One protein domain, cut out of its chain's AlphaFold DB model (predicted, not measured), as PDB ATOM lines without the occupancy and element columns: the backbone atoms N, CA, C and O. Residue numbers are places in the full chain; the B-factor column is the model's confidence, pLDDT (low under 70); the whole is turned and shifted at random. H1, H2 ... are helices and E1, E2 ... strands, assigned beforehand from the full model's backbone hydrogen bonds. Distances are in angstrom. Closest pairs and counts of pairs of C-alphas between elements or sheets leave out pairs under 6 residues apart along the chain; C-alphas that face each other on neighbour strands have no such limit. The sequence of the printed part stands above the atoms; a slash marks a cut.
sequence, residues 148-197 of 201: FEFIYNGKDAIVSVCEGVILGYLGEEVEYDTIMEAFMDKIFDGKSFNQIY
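Overview. This is residues 148 to 197 of the 201 residues of an uncharacterized protein of Finegoldia sp. BIOML-A1 (UniProt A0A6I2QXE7). Picture a wall of four antiparallel strands, E1 to E4, with one short helix, H1, over one face near E3 and the other face bare. On that same side, residues 185 to 192 lead from H1 to the small helix H2, which packs on H1. The printed part has 50 residues, in the order E1 E2 E3 E4 H1 H2; the class is mixed, helices and strands. It is compact, with a radius of gyration of the C-alphas of 9.8 A, and elongated, spanning 28 by 18 by 16 A.

Arrangement. Start with the sheet, a meander, each strand the antiparallel neighbour of the one before: E1, residues 148 to 152, E2, 155 to 161, E3, 165 to 169, and E4, 174 to 176. Look between E1 and E2, a hairpin, for N 150 and O 157, 2.9 A apart. In the hairpin E2 and E3, N 160 and O 166 are 2.9 A apart; in the hairpin E3 and E4, N 176 and O 165 are 2.8 A apart. H1, residues 179 to 184, is on the sheet at a height of 8.5 A and runs along the strands, at 26 degrees to E3 on the local plane. Its closest C-alpha pair with E3 is Val 165 and Ile 179, 6.0 A. H2, residues 193 to 196, touches H1, the closest C-alphas being those of Phe 183 and Phe 193, 4.8 A apart. In H1 every O i to N i+4 pair is within hydrogen-bond range; H2 is too short for such a pair.

Along the chain. Find C-alpha 148 at (8.728, 41.541, 24.694), where E1 begins its 12.7 A. E2 is 20.2 A long, E3 13.6 A, E4 6.7 A, H1 8.7 A and H2 5.3 A, ending at C-alpha 196, (6.682, 31.675, 14.226).

Size, cuts and confidence. The two C-alphas farthest apart, Gly 154 and Glu 163, are 28.5 A apart. The printed part has no cut, no link is long, and no printed residue is under 70 in pLDDT.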
ATOM      1  N   PHE A 148       7.912  42.713  24.410       92.06
ATOM      2  CA  PHE A 148       8.728  41.541  24.694       92.06
ATOM      3  C   PHE A 148       9.853  41.363  23.678       92.06
ATOM      4  O   PHE A 148       9.668  41.522  22.473       92.06
ATOM      5  N   GLU A 149      11.017  40.978  24.189       94.38
ATOM      6  CA  GLU A 149      12.162  40.553  23.391       94.38
ATOM      7  C   GLU A 149      12.162  39.029  23.244       94.38
ATOM      8  O   GLU A 149      11.687  38.291  24.120       94.38
ATOM      9  N   PHE A 150      12.686  38.547  22.125       95.38
ATOM     10  CA  PHE A 150      12.813  37.129  21.823       95.38
ATOM     11  C   PHE A 150      13.977  36.870  20.873       95.38
ATOM     12  O   PHE A 150      14.469  37.773  20.207       95.38
ATOM     13  N   ILE A 151      14.408  35.613  20.797       95.25
ATOM     14  CA  ILE A 151      15.450  35.188  19.865       95.25
ATOM     15  C   ILE A 151      14.786  34.393  18.750       95.25
ATOM     16  O   ILE A 151      14.095  33.414  19.019       95.25
ATOM     17  N   TYR A 152      15.040  34.776  17.502       95.94
ATOM     18  CA  TYR A 152      14.620  34.020  16.326       95.94
ATOM     19  C   TYR A 152      15.813  33.823  15.389       95.94
ATOM     20  O   TYR A 152      16.545  34.763  15.085       95.94
ATOM     21  N   ASN A 153      16.070  32.572  14.992       93.12
ATOM     22  CA  ASN A 153      17.229  32.182  14.176       93.12
ATOM     23  C   ASN A 153      18.582  32.732  14.677       93.12
ATOM     24  O   ASN A 153      19.469  33.081  13.897       93.12
ATOM     25  N   GLY A 154      18.752  32.780  16.002       93.44
ATOM     26  CA  GLY A 154      19.986  33.234  16.647       93.44
ATOM     27  C   GLY A 154      20.203  34.751  16.625       93.44
ATOM     28  O   GLY A 154      21.303  35.191  16.950       93.44
ATOM     29  N   LYS A 155      19.186  35.536  16.252       95.56
ATOM     30  CA  LYS A 155      19.183  36.999  16.325       95.56
ATOM     31  C   LYS A 155      18.164  37.479  17.354       95.56
ATOM     32  O   LYS A 155      17.081  36.904  17.455       95.56
ATOM     33  N   ASP A 156      18.511  38.542  18.068       96.69
ATOM     34  CA  ASP A 156      17.587  39.229  18.968       96.69
ATOM     35  C   ASP A 156      16.525  39.981  18.156       96.69
ATOM     36  O   ASP A 156      16.819  40.597  17.128       96.69
ATOM     37  N   ALA A 157      15.283  39.906  18.615       96.88
ATOM     38  CA  ALA A 157      14.112  40.525  18.023       96.88
ATOM     39  C   ALA A 157      13.195  41.076  19.117       96.88
ATOM     40  O   ALA A 157      13.252  40.654  20.274       96.88
ATOM     41  N   ILE A 158      12.340  42.024  18.748       95.75
ATOM     42  CA  ILE A 158      11.477  42.739  19.682       95.75
ATOM     43  C   ILE A 158      10.071  42.919  19.121       95.75
ATOM     44  O   ILE A 158       9.872  43.077  17.916       95.75
ATOM     45  N   VAL A 159       9.100  42.909  20.031       95.50
ATOM     46  CA  VAL A 159       7.769  43.489  19.849       95.50
ATOM     47  C   VAL A 159       7.606  44.594  20.875       95.50
ATOM     48  O   VAL A 159       7.793  44.352  22.067       95.50
ATOM     49  N   SER A 160       7.229  45.786  20.436       93.00
ATOM     50  CA  SER A 160       6.893  46.900  21.318       93.00
ATOM     51  C   SER A 160       5.591  47.540  20.862       93.00
ATOM     52  O   SER A 160       5.435  47.870  19.691       93.00
ATOM     53  N   VAL A 161       4.656  47.715  21.795       88.31
ATOM     54  CA  VAL A 161       3.368  48.372  21.547       88.31
ATOM     55  C   VAL A 161       3.296  49.626  22.413       88.31
ATOM     56  O   VAL A 161       3.103  49.546  23.625       88.31
ATOM     57  N   CYS A 162       3.470  50.785  21.786       77.31
ATOM     58  CA  CYS A 162       3.420  52.102  22.420       77.31
ATOM     59  C   CYS A 162       2.437  53.017  21.670       77.31
ATOM     60  O   CYS A 162       1.270  52.655  21.552       77.31
ATOM     61  N   GLU A 163       2.874  54.181  21.173       71.44
ATOM     62  CA  GLU A 163       2.057  55.045  20.294       71.44
ATOM     63  C   GLU A 163       1.827  54.426  18.898       71.44
ATOM     64  O   GLU A 163       0.956  54.870  18.160       71.44
ATOM     65  N   GLY A 164       2.571  53.366  18.574       83.88
ATOM     66  CA  GLY A 164       2.416  52.494  17.411       83.88
ATOM     67  C   GLY A 164       2.952  51.097  17.738       83.88
ATOM     68  O   GLY A 164       3.208  50.787  18.910       83.88
ATOM     69  N   VAL A 165       3.141  50.256  16.722       91.88
ATOM     70  CA  VAL A 165       3.669  48.895  16.894       91.88
ATOM     71  C   VAL A 165       5.014  48.759  16.206       91.88
ATOM     72  O   VAL A 165       5.129  48.976  15.009       91.88
ATOM     73  N   ILE A 166       6.027  48.357  16.965       95.06
ATOM     74  CA  ILE A 166       7.369  48.065  16.464       95.06
ATOM     75  C   ILE A 166       7.577  46.555  16.524       95.06
ATOM     76  O   ILE A 166       7.353  45.937  17.569       95.06
ATOM     77  N   LEU A 167       8.013  45.968  15.413       96.81
ATOM     78  CA  LEU A 167       8.304  44.543  15.300       96.81
ATOM     79  C   LEU A 167       9.515  44.322  14.387       96.81
ATOM     80  O   LEU A 167       9.582  44.879  13.295       96.81
ATOM     81  N   GLY A 168      10.450  43.467  14.798       96.44
ATOM     82  CA  GLY A 168      11.557  43.037  13.938       96.44
ATOM     83  C   GLY A 168      12.793  42.599  14.708       96.44
ATOM     84  O   GLY A 168      12.762  42.483  15.932       96.44
ATOM     85  N   TYR A 169      13.874  42.327  13.975       97.00
ATOM     86  CA  TYR A 169      15.191  42.116  14.575       97.00
ATOM     87  C   TYR A 169      15.703  43.419  15.190       97.00
ATOM     88  O   TYR A 169      15.433  44.497  14.661       97.00
ATOM     89  N   LEU A 170      16.471  43.320  16.273       94.69
ATOM     90  CA  LEU A 170      17.010  44.492  16.955       94.69
ATOM     91  C   LEU A 170      17.919  45.300  16.004       94.69
ATOM     92  O   LEU A 170      18.925  44.780  15.511       94.69
ATOM     93  N   GLY A 171      17.574  46.564  15.753       92.88
ATOM     94  CA  GLY A 171      18.232  47.460  14.793       92.88
ATOM     95  C   GLY A 171      17.718  47.390  13.345       92.88
ATOM     96  O   GLY A 171      18.208  48.144  12.503       92.88
ATOM     97  N   GLU A 172      16.766  46.506  13.045       94.62
ATOM     98  CA  GLU A 172      16.089  46.368  11.744       94.62
ATOM     99  C   GLU A 172      14.558  46.335  11.927       94.62
ATOM    100  O   GLU A 172      13.838  45.669  11.180       94.62
ATOM    101  N   GLU A 173      14.051  47.005  12.963       94.81
ATOM    102  CA  GLU A 173      12.635  46.999  13.296       94.81
ATOM    103  C   GLU A 173      11.791  47.778  12.279       94.81
ATOM    104  O   GLU A 173      12.233  48.758  11.673       94.81
ATOM    105  N   VAL A 174      10.539  47.350  12.127       95.62
ATOM    106  CA  VAL A 174       9.536  47.994  11.278       95.62
ATOM    107  C   VAL A 174       8.410  48.535  12.154       95.62
ATOM    108  O   VAL A 174       8.003  47.897  13.128       95.62
ATOM    109  N   GLU A 175       7.929  49.726  11.806       95.44
ATOM    110  CA  GLU A 175       6.794  50.390  12.446       95.44
ATOM    111  C   GLU A 175       5.490  50.080  11.702       95.44
ATOM    112  O   GLU A 175       5.444  50.092  10.472       95.44
ATOM    113  N   TYR A 176       4.430  49.839  12.468       93.88
ATOM    114  CA  TYR A 176       3.090  49.519  11.993       93.88
ATOM    115  C   TYR A 176       2.041  50.306  12.776       93.88
ATOM    116  O   TYR A 176       2.224  50.613  13.961       93.88
ATOM    117  N   ASP A 177       0.899  50.548  12.135       89.56
ATOM    118  CA  ASP A 177      -0.225  51.249  12.761       89.56
ATOM    119  C   ASP A 177      -0.973  50.347  13.754       89.56
ATOM    120  O   ASP A 177      -1.579  50.821  14.715       89.56
ATOM    121  N   THR A 178      -0.965  49.031  13.512       90.12
ATOM    122  CA  THR A 178      -1.756  48.055  14.272       90.12
ATOM    123  C   THR A 178      -0.952  46.789  14.567       90.12
ATOM    124  O   THR A 178      -0.048  46.412  13.816       90.12
ATOM    125  N   ILE A 179      -1.285  46.098  15.661       91.75
ATOM    126  CA  ILE A 179      -0.623  44.840  16.045       91.75
ATOM    127  C   ILE A 179      -0.881  43.774  14.985       91.75
ATOM    128  O   ILE A 179       0.013  43.006  14.631       91.75
ATOM    129  N   MET A 180      -2.099  43.727  14.454       89.19
ATOM    130  CA  MET A 180      -2.475  42.740  13.451       89.19
ATOM    131  C   MET A 180      -1.696  42.901  12.152       89.19
ATOM    132  O   MET A 180      -1.298  41.895  11.567       89.19
ATOM    133  N   GLU A 181      -1.467  44.136  11.707       92.81
ATOM    134  CA  GLU A 181      -0.631  44.405  10.538       92.81
ATOM    135  C   GLU A 181       0.795  43.900  10.768       92.81
ATOM    136  O   GLU A 181       1.276  43.070   9.992       92.81
ATOM    137  N   ALA A 182       1.403  44.295  11.892       94.62
ATOM    138  CA  ALA A 182       2.733  43.838  12.280       94.62
ATOM    139  C   ALA A 182       2.818  42.305  12.274       94.62
ATOM    140  O   ALA A 182       3.743  41.705  11.730       94.62
ATOM    141  N   PHE A 183       1.816  41.632  12.839       94.88
ATOM    142  CA  PHE A 183       1.872  40.188  13.041       94.88
ATOM    143  C   PHE A 183       1.618  39.362  11.773       94.88
ATOM    144  O   PHE A 183       1.940  38.165  11.735       94.88
ATOM    145  N   MET A 184       1.058  39.978  10.731       94.44
ATOM    146  CA  MET A 184       0.853  39.364   9.419       94.44
ATOM    147  C   MET A 184       2.007  39.616   8.448       94.44
ATOM    148  O   MET A 184       2.178  38.822   7.516       94.44
ATOM    149  N   ASP A 185       2.801  40.664   8.658       95.88
ATOM    150  CA  ASP A 185       3.905  41.001   7.768       95.88
ATOM    151  C   ASP A 185       5.071  40.001   7.871       95.88
ATOM    152  O   ASP A 185       5.371  39.447   8.929       95.88
ATOM    153  N   LYS A 186       5.718  39.720   6.737       96.12
ATOM    154  CA  LYS A 186       6.659  38.602   6.552       96.12
ATOM    155  C   LYS A 186       8.116  39.008   6.748       96.12
ATOM    156  O   LYS A 186       8.962  38.753   5.887       96.12
ATOM    157  N   ILE A 187       8.413  39.619   7.885       95.00
ATOM    158  CA  ILE A 187       9.734  40.202   8.152       95.00
ATOM    159  C   ILE A 187      10.754  39.213   8.748       95.00
ATOM    160  O   ILE A 187      11.948  39.498   8.767       95.00
ATOM    161  N   PHE A 188      10.323  38.017   9.166       95.12
ATOM    162  CA  PHE A 188      11.185  37.001   9.784       95.12
ATOM    163  C   PHE A 188      11.544  35.888   8.792       95.12
ATOM    164  O   PHE A 188      10.943  34.813   8.782       95.12
ATOM    165  N   ASP A 189      12.525  36.150   7.924       92.12
ATOM    166  CA  ASP A 189      12.991  35.217   6.881       92.12
ATOM    167  C   ASP A 189      11.856  34.730   5.956       92.12
ATOM    168  O   ASP A 189      11.759  33.556   5.587       92.12
ATOM    169  N   GLY A 190      10.952  35.648   5.598       93.12
ATOM    170  CA  GLY A 190       9.778  35.367   4.770       93.12
ATOM    171  C   GLY A 190       8.591  34.758   5.529       93.12
ATOM    172  O   GLY A 190       7.582  34.429   4.896       93.12
ATOM    173  N   LYS A 191       8.685  34.625   6.857       96.12
ATOM    174  CA  LYS A 191       7.577  34.262   7.751       96.12
ATOM    175  C   LYS A 191       7.088  35.474   8.534       96.12
ATOM    176  O   LYS A 191       7.844  36.413   8.778       96.12
ATOM    177  N   SER A 192       5.822  35.438   8.930       96.12
ATOM    178  CA  SER A 192       5.244  36.436   9.825       96.12
ATOM    179  C   SER A 192       5.327  36.027  11.288       96.12
ATOM    180  O   SER A 192       5.521  34.849  11.600       96.12
ATOM    181  N   PHE A 193       5.128  36.987  12.193       95.88
ATOM    182  CA  PHE A 193       5.102  36.706  13.628       95.88
ATOM    183  C   PHE A 193       4.051  35.640  13.986       95.88
ATOM    184  O   PHE A 193       4.339  34.696  14.720       95.88
ATOM    185  N   ASN A 194       2.868  35.719  13.364       93.94
ATOM    186  CA  ASN A 194       1.799  34.724  13.494       93.94
ATOM    187  C   ASN A 194       2.251  33.288  13.194       93.94
ATOM    188  O   ASN A 194       1.713  32.346  13.772       93.94
ATOM    189  N   GLN A 195       3.195  33.119  12.269       94.62
ATOM    190  CA  GLN A 195       3.671  31.807  11.838       94.62
ATOM    191  C   GLN A 195       4.767  31.243  12.739       94.62
ATOM    192  O   GLN A 195       4.915  30.028  12.798       94.62
ATOM    193  N   ILE A 196       5.540  32.101  13.405       94.75
ATOM    194  CA  ILE A 196       6.682  31.675  14.226       94.75
ATOM    195  C   ILE A 196       6.336  31.591  15.717       94.75
ATOM    196  O   ILE A 196       6.949  30.812  16.448       94.75
ATOM    197  N   TYR A 197       5.332  32.339  16.181       93.25
ATOM    198  CA  TYR A 197       4.937  32.355  17.587       93.25
ATOM    199  C   TYR A 197       4.470  30.974  18.077       93.25
ATOM    200  O   TYR A 197       3.654  30.328  17.422       93.25
TER     201      TYR A 197